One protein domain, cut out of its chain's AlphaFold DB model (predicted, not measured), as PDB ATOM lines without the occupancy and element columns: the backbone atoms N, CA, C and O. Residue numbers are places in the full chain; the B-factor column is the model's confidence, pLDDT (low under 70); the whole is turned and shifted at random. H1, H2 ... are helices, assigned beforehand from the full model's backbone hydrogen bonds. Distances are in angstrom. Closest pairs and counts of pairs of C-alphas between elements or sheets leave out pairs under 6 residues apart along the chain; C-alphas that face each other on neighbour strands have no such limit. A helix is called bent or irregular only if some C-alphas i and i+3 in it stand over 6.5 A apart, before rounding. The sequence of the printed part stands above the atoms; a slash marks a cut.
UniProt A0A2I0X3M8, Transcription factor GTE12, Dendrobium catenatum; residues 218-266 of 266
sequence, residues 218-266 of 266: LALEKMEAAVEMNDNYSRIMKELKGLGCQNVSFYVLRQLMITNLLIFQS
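What this domain is: This is residues 218 to 266 of the 266 residues of the protein "Transcription factor GTE12" of Dendrobium catenatum (UniProt A0A2I0X3M8). The model is a long helix, H1, with a shorter helix, H2, folded back side by side with it and running the opposite way, their lines only 14 degrees from each other but the two loosely set, with 12.5 A from centre to centre. Residues 243 to 249 make the turn at one end of the rod, and the far part of H2 comes nearest to H1 around Lys 222 and Phe 264. The printed part has 49 residues with two named helices, H1 then H2, and no named strand; the class is all helix. The whole is loose, with a radius of gyration of the C-alphas of 12.7 A, and the C-alphas span 39 by 18 by 8 A.

Where its parts are: H1, the longest helix, holds residues 218 to 242 and measures 36.3 A from first to last C-alpha. It begins with C-alpha 218 at (1.581, 10.031, -23.196) and ends with C-alpha 242 at (16.832, 41.533, -32.757). H2 holds residues 250 to 265 and measures 23.1 A, ending with C-alpha 265 at (4.940, 9.676, -33.984).

How they stand to each other: H1 and H2 are close but not clearly touching, with 1 pair of C-alphas within 8 A. That closest pair, the C-alphas of Lys 222 and Phe 264, is 7.5 A apart. The centres of the two helices are 12.5 A apart. Their lines stand at a shallow tilt of 14 degrees, and they run opposite ways. In H1 and H2 every O i to N i+4 pair is within hydrogen-bond range. Neither helix is bent.

The domain as a whole: The outline is a rod, and the two C-alphas farthest apart, those of Leu 218 and Gly 244, are 38.9 A apart. The printed part has no cut and ends at residue 266, the chain's last residue. The link from H1 to H2, 7 residues, is short. The mean pLDDT of the printed part is 77.8, and residues 245 to 253 and 260 to 266 are under 70.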
ATOM      1  N   LEU A 218       0.508   9.815 -22.228       94.56
ATOM      2  CA  LEU A 218       1.581  10.031 -23.196       94.56
ATOM      3  C   LEU A 218       1.170  11.055 -24.264       94.56
ATOM      4  O   LEU A 218       1.966  11.904 -24.633       94.56
ATOM      5  N   ALA A 219      -0.074  11.013 -24.747       93.44
ATOM      6  CA  ALA A 219      -0.573  11.990 -25.713       93.44
ATOM      7  C   ALA A 219      -0.601  13.422 -25.148       93.44
ATOM      8  O   ALA A 219      -0.249  14.360 -25.863       93.44
ATOM      9  N   LEU A 220      -0.981  13.595 -23.877       95.38
ATOM     10  CA  LEU A 220      -0.953  14.899 -23.208       95.38
ATOM     11  C   LEU A 220       0.475  15.409 -22.994       95.38
ATOM     12  O   LEU A 220       0.747  16.553 -23.335       95.38
ATOM     13  N   GLU A 221       1.383  14.563 -22.503       94.69
ATOM     14  CA  GLU A 221       2.811  14.892 -22.350       94.69
ATOM     15  C   GLU A 221       3.426  15.305 -23.692       94.69
ATOM     16  O   GLU A 221       4.136  16.302 -23.804       94.69
ATOM     17  N   LYS A 222       3.074  14.575 -24.754       90.94
ATOM     18  CA  LYS A 222       3.468  14.909 -26.116       90.94
ATOM     19  C   LYS A 222       2.935  16.290 -26.544       90.94
ATOM     20  O   LYS A 222       3.674  17.116 -27.080       90.94
ATOM     21  N   MET A 223       1.658  16.562 -26.311       91.00
ATOM     22  CA  MET A 223       1.066  17.859 -26.635       91.00
ATOM     23  C   MET A 223       1.727  19.006 -25.853       91.00
ATOM     24  O   MET A 223       1.992  20.053 -26.435       91.00
ATOM     25  N   GLU A 224       2.029  18.801 -24.572       92.44
ATOM     26  CA  GLU A 224       2.718  19.775 -23.719       92.44
ATOM     27  C   GLU A 224       4.115  20.104 -24.255       92.44
ATOM     28  O   GLU A 224       4.423  21.272 -24.494       92.44
ATOM     29  N   ALA A 225       4.914  19.085 -24.575       90.19
ATOM     30  CA  ALA A 225       6.225  19.275 -25.188       90.19
ATOM     31  C   ALA A 225       6.138  20.012 -26.538       90.19
ATOM     32  O   ALA A 225       6.982  20.852 -26.847       90.19
ATOM     33  N   ALA A 226       5.107  19.750 -27.346       87.19
ATOM     34  CA  ALA A 226       4.902  20.466 -28.605       87.19
ATOM     35  C   ALA A 226       4.595  21.961 -28.397       87.19
ATOM     36  O   ALA A 226       5.064  22.792 -29.179       87.19
ATOM     37  N   VAL A 227       3.850  22.310 -27.343       90.06
ATOM     38  CA  VAL A 227       3.595  23.708 -26.961       90.06
ATOM     39  C   VAL A 227       4.882  24.375 -26.478       90.06
ATOM     40  O   VAL A 227       5.227  25.442 -26.983       90.06
ATOM     41  N   GLU A 228       5.646  23.723 -25.598       89.69
ATOM     42  CA  GLU A 228       6.932  24.246 -25.116       89.69
ATOM     43  C   GLU A 228       7.918  24.484 -26.273       89.69
ATOM     44  O   GLU A 228       8.579  25.524 -26.345       89.69
ATOM     45  N   MET A 229       7.981  23.565 -27.245       84.50
ATOM     46  CA  MET A 229       8.783  23.753 -28.457       84.50
ATOM     47  C   MET A 229       8.333  24.967 -29.279       84.50
ATOM     48  O   MET A 229       9.178  25.693 -29.806       84.50
ATOM     49  N   ASN A 230       7.026  25.195 -29.415       86.00
ATOM     50  CA  ASN A 230       6.493  26.343 -30.144       86.00
ATOM     51  C   ASN A 230       6.824  27.670 -29.441       86.00
ATOM     52  O   ASN A 230       7.216  28.641 -30.094       86.00
ATOM     53  N   ASP A 231       6.737  27.698 -28.114       88.69
ATOM     54  CA  ASP A 231       7.098  28.869 -27.319       88.69
ATOM     55  C   ASP A 231       8.600  29.162 -27.429       88.69
ATOM     56  O   ASP A 231       8.993  30.298 -27.716       88.69
ATOM     57  N   ASN A 232       9.444  28.130 -27.337       86.19
ATOM     58  CA  ASN A 232      10.886  28.233 -27.566       86.19
ATOM     59  C   ASN A 232      11.207  28.739 -28.980       86.19
ATOM     60  O   ASN A 232      12.044  29.628 -29.146       86.19
ATOM     61  N   TYR A 233      10.504  28.242 -30.000       84.00
ATOM     62  CA  TYR A 233      10.641  28.724 -31.374       84.00
ATOM     63  C   TYR A 233      10.294  30.214 -31.491       84.00
ATOM     64  O   TYR A 233      11.055  30.985 -32.079       84.00
ATOM     65  N   SER A 234       9.185  30.648 -30.885       85.12
ATOM     66  CA  SER A 234       8.771  32.055 -30.899       85.12
ATOM     67  C   SER A 234       9.820  32.975 -30.256       85.12
ATOM     68  O   SER A 234      10.111  34.057 -30.776       85.12
ATOM     69  N   ARG A 235      10.453  32.513 -29.170       86.44
ATOM     70  CA  ARG A 235      11.534  33.217 -28.480       86.44
ATOM     71  C   ARG A 235      12.788  33.322 -29.345       86.44
ATOM     72  O   ARG A 235      13.291  34.428 -29.532       86.44
ATOM     73  N   ILE A 236      13.239  32.210 -29.926       83.94
ATOM     74  CA  ILE A 236      14.408  32.171 -30.821       83.94
ATOM     75  C   ILE A 236      14.195  33.107 -32.019       83.94
ATOM     76  O   ILE A 236      15.081  33.885 -32.371       83.94
ATOM     77  N   MET A 237      12.997  33.107 -32.610       81.38
ATOM     78  CA  MET A 237      12.663  34.002 -33.723       81.38
ATOM     79  C   MET A 237      12.704  35.480 -33.324       81.38
ATOM     80  O   MET A 237      13.140  36.324 -34.109       81.38
ATOM     81  N   LYS A 238      12.279  35.811 -32.101       85.88
ATOM     82  CA  LYS A 238      12.349  37.177 -31.573       85.88
ATOM     83  C   LYS A 238      13.797  37.630 -31.355       85.88
ATOM     84  O   LYS A 238      14.128  38.759 -31.711       85.88
ATOM     85  N   GLU A 239      14.651  36.761 -30.819       85.94
ATOM     86  CA  GLU A 239      16.078  37.034 -30.598       85.94
ATOM     87  C   GLU A 239      16.833  37.204 -31.929       85.94
ATOM     88  O   GLU A 239      17.520  38.207 -32.125       85.94
ATOM     89  N   LEU A 240      16.618  36.309 -32.902       82.12
ATOM     90  CA  LEU A 240      17.209  36.405 -34.245       82.12
ATOM     91  C   LEU A 240      16.788  37.677 -34.987       82.12
ATOM     92  O   LEU A 240      17.606  38.312 -35.655       82.12
ATOM     93  N   LYS A 241      15.524  38.088 -34.836       81.94
ATOM     94  CA  LYS A 241      15.034  39.357 -35.382       81.94
ATOM     95  C   LYS A 241      15.752  40.558 -34.760       81.94
ATOM     96  O   LYS A 241      16.057  41.506 -35.480       81.94
ATOM     97  N   GLY A 242      16.049  40.510 -33.458       83.62
ATOM     98  CA  GLY A 242      16.832  41.533 -32.757       83.62
ATOM     99  C   GLY A 242      18.293  41.610 -33.213       83.62
ATOM    100  O   GLY A 242      18.870  42.693 -33.221       83.62
ATOM    101  N   LEU A 243      18.865  40.490 -33.665       83.12
ATOM    102  CA  LEU A 243      20.227  40.401 -34.207       83.12
ATOM    103  C   LEU A 243      20.327  40.770 -35.701       83.12
ATOM    104  O   LEU A 243      21.401  40.672 -36.290       83.12
ATOM    105  N   GLY A 244      19.225  41.175 -36.343       74.69
ATOM    106  CA  GLY A 244      19.204  41.511 -37.772       74.69
ATOM    107  C   GLY A 244      19.276  40.294 -38.706       74.69
ATOM    108  O   GLY A 244      19.381  40.455 -39.922       74.69
ATOM    109  N   CYS A 245      19.169  39.071 -38.175       64.94
ATOM    110  CA  CYS A 245      19.168  37.829 -38.945       64.94
ATOM    111  C   CYS A 245      17.789  37.592 -39.589       64.94
ATOM    112  O   CYS A 245      17.035  36.715 -39.178       64.94
ATOM    113  N   GLN A 246      17.437  38.385 -40.603       62.94
ATOM    114  CA  GLN A 246      16.132  38.305 -41.283       62.94
ATOM    115  C   GLN A 246      16.034  37.149 -42.301       62.94
ATOM    116  O   GLN A 246      14.937  36.815 -42.738       62.94
ATOM    117  N   ASN A 247      17.160  36.510 -42.640       63.78
ATOM    118  CA  ASN A 247      17.277  35.572 -43.766       63.78
ATOM    119  C   ASN A 247      17.633  34.130 -43.371       63.78
ATOM    120  O   ASN A 247      18.126  33.371 -44.208       63.78
ATOM    121  N   VAL A 248      17.398  33.709 -42.122       64.12
ATOM    122  CA  VAL A 248      17.413  32.267 -41.824       64.12
ATOM    123  C   VAL A 248      16.304  31.613 -42.641       64.12
ATOM    124  O   VAL A 248      15.119  31.854 -42.417       64.12
ATOM    125  N   SER A 249      16.715  30.845 -43.650       64.25
ATOM    126  CA  SER A 249      15.827  30.234 -44.633       64.25
ATOM    127  C   SER A 249      14.692  29.490 -43.933       64.25
ATOM    128  O   SER A 249      14.925  28.536 -43.185       64.25
ATOM    129  N   PHE A 250      13.457  29.909 -44.214       63.06
ATOM    130  CA  PHE A 250      12.215  29.285 -43.747       63.06
ATOM    131  C   PHE A 250      12.221  27.755 -43.941       63.06
ATOM    132  O   PHE A 250      11.619  27.016 -43.168       63.06
ATOM    133  N   TYR A 251      12.966  27.266 -44.938       65.38
ATOM    134  CA  TYR A 251      13.145  25.847 -45.223       65.38
ATOM    135  C   TYR A 251      13.935  25.095 -44.146       65.38
ATOM    136  O   TYR A 251      13.581  23.963 -43.838       65.38
ATOM    137  N   VAL A 252      14.962  25.699 -43.541       69.50
ATOM    138  CA  VAL A 252      15.774  25.038 -42.499       69.50
ATOM    139  C   VAL A 252      14.955  24.873 -41.218       69.50
ATOM    140  O   VAL A 252      14.941  23.798 -40.621       69.50
ATOM    141  N   LEU A 253      14.196  25.906 -40.847       69.19
ATOM    142  CA  LEU A 253      13.316  25.886 -39.676       69.19
ATOM    143  C   LEU A 253      12.121  24.941 -39.873       69.19
ATOM    144  O   LEU A 253      11.798  24.154 -38.985       69.19
ATOM    145  N   ARG A 254      11.511  24.948 -41.066       71.62
ATOM    146  CA  ARG A 254      10.434  24.013 -41.417       71.62
ATOM    147  C   ARG A 254      10.916  22.560 -41.407       71.62
ATOM    148  O   ARG A 254      10.192  21.700 -40.913       71.62
ATOM    149  N   GLN A 255      12.125  22.285 -41.904       71.75
ATOM    150  CA  GLN A 255      12.680  20.929 -41.877       71.75
ATOM    151  C   GLN A 255      12.972  20.442 -40.462       71.75
ATOM    152  O   GLN A 255      12.617  19.309 -40.155       71.75
ATOM    153  N   LEU A 256      13.504  21.299 -39.585       71.69
ATOM    154  CA  LEU A 256      13.678  20.982 -38.164       71.69
ATOM    155  C   LEU A 256      12.347  20.651 -37.467       71.69
ATOM    156  O   LEU A 256      12.290  19.708 -36.679       71.69
ATOM    157  N   MET A 257      11.262  21.370 -37.773       72.31
ATOM    158  CA  MET A 257       9.934  21.039 -37.234       72.31
ATOM    159  C   MET A 257       9.407  19.694 -37.752       72.31
ATOM    160  O   MET A 257       8.912  18.889 -36.965       72.31
ATOM    161  N   ILE A 258       9.529  19.427 -39.055       74.56
ATOM    162  CA  ILE A 258       9.024  18.187 -39.667       74.56
ATOM    163  C   ILE A 258       9.768  16.964 -39.123       74.56
ATOM    164  O   ILE A 258       9.132  15.964 -38.787       74.56
ATOM    165  N   THR A 259      11.094  17.035 -38.982       73.25
ATOM    166  CA  THR A 259      11.884  15.924 -38.431       73.25
ATOM    167  C   THR A 259      11.530  15.629 -36.977       73.25
ATOM    168  O   THR A 259      11.412  14.463 -36.612       73.25
ATOM    169  N   ASN A 260      11.281  16.655 -36.156       67.62
ATOM    170  CA  ASN A 260      10.889  16.455 -34.757       67.62
ATOM    171  C   ASN A 260       9.459  15.911 -34.618       67.62
ATOM    172  O   ASN A 260       9.218  15.053 -33.773       67.62
ATOM    173  N   LEU A 261       8.530  16.321 -35.489       67.81
ATOM    174  CA  LEU A 261       7.167  15.777 -35.520       67.81
ATOM    175  C   LEU A 261       7.146  14.280 -35.891       67.81
ATOM    176  O   LEU A 261       6.371  13.514 -35.322       67.81
ATOM    177  N   LEU A 262       8.023  13.854 -36.809       65.44
ATOM    178  CA  LEU A 262       8.194  12.449 -37.210       65.44
ATOM    179  C   LEU A 262       8.768  11.576 -36.084       65.44
ATOM    180  O   LEU A 262       8.289  10.463 -35.870       65.44
ATOM    181  N   ILE A 263       9.742  12.095 -35.331       64.94
ATOM    182  CA  ILE A 263      10.304  11.421 -34.146       64.94
ATOM    183  C   ILE A 263       9.229  11.239 -33.065       64.94
ATOM    184  O   ILE A 263       9.228  10.249 -32.343       64.94
ATOM    185  N   PHE A 264       8.270  12.158 -32.993       58.41
ATOM    186  CA  PHE A 264       7.185  12.129 -32.021       58.41
ATOM    187  C   PHE A 264       6.057  11.135 -32.328       58.41
ATOM    188  O   PHE A 264       5.272  10.811 -31.433       58.41
ATOM    189  N   GLN A 265       5.945  10.664 -33.573       60.81
ATOM    190  CA  GLN A 265       4.940   9.676 -33.984       60.81
ATOM    191  C   GLN A 265       5.447   8.227 -34.004       60.81
ATOM    192  O   GLN A 265       4.614   7.321 -34.053       60.81
ATOM    193  N   SER A 266       6.767   8.011 -33.960       52.88
ATOM    194  CA  SER A 266       7.378   6.675 -33.822       52.88
ATOM    195  C   SER A 266       7.388   6.204 -32.366       52.88
ATOM    196  O   SER A 266       7.385   4.971 -32.167       52.88
TER     197      SER A 266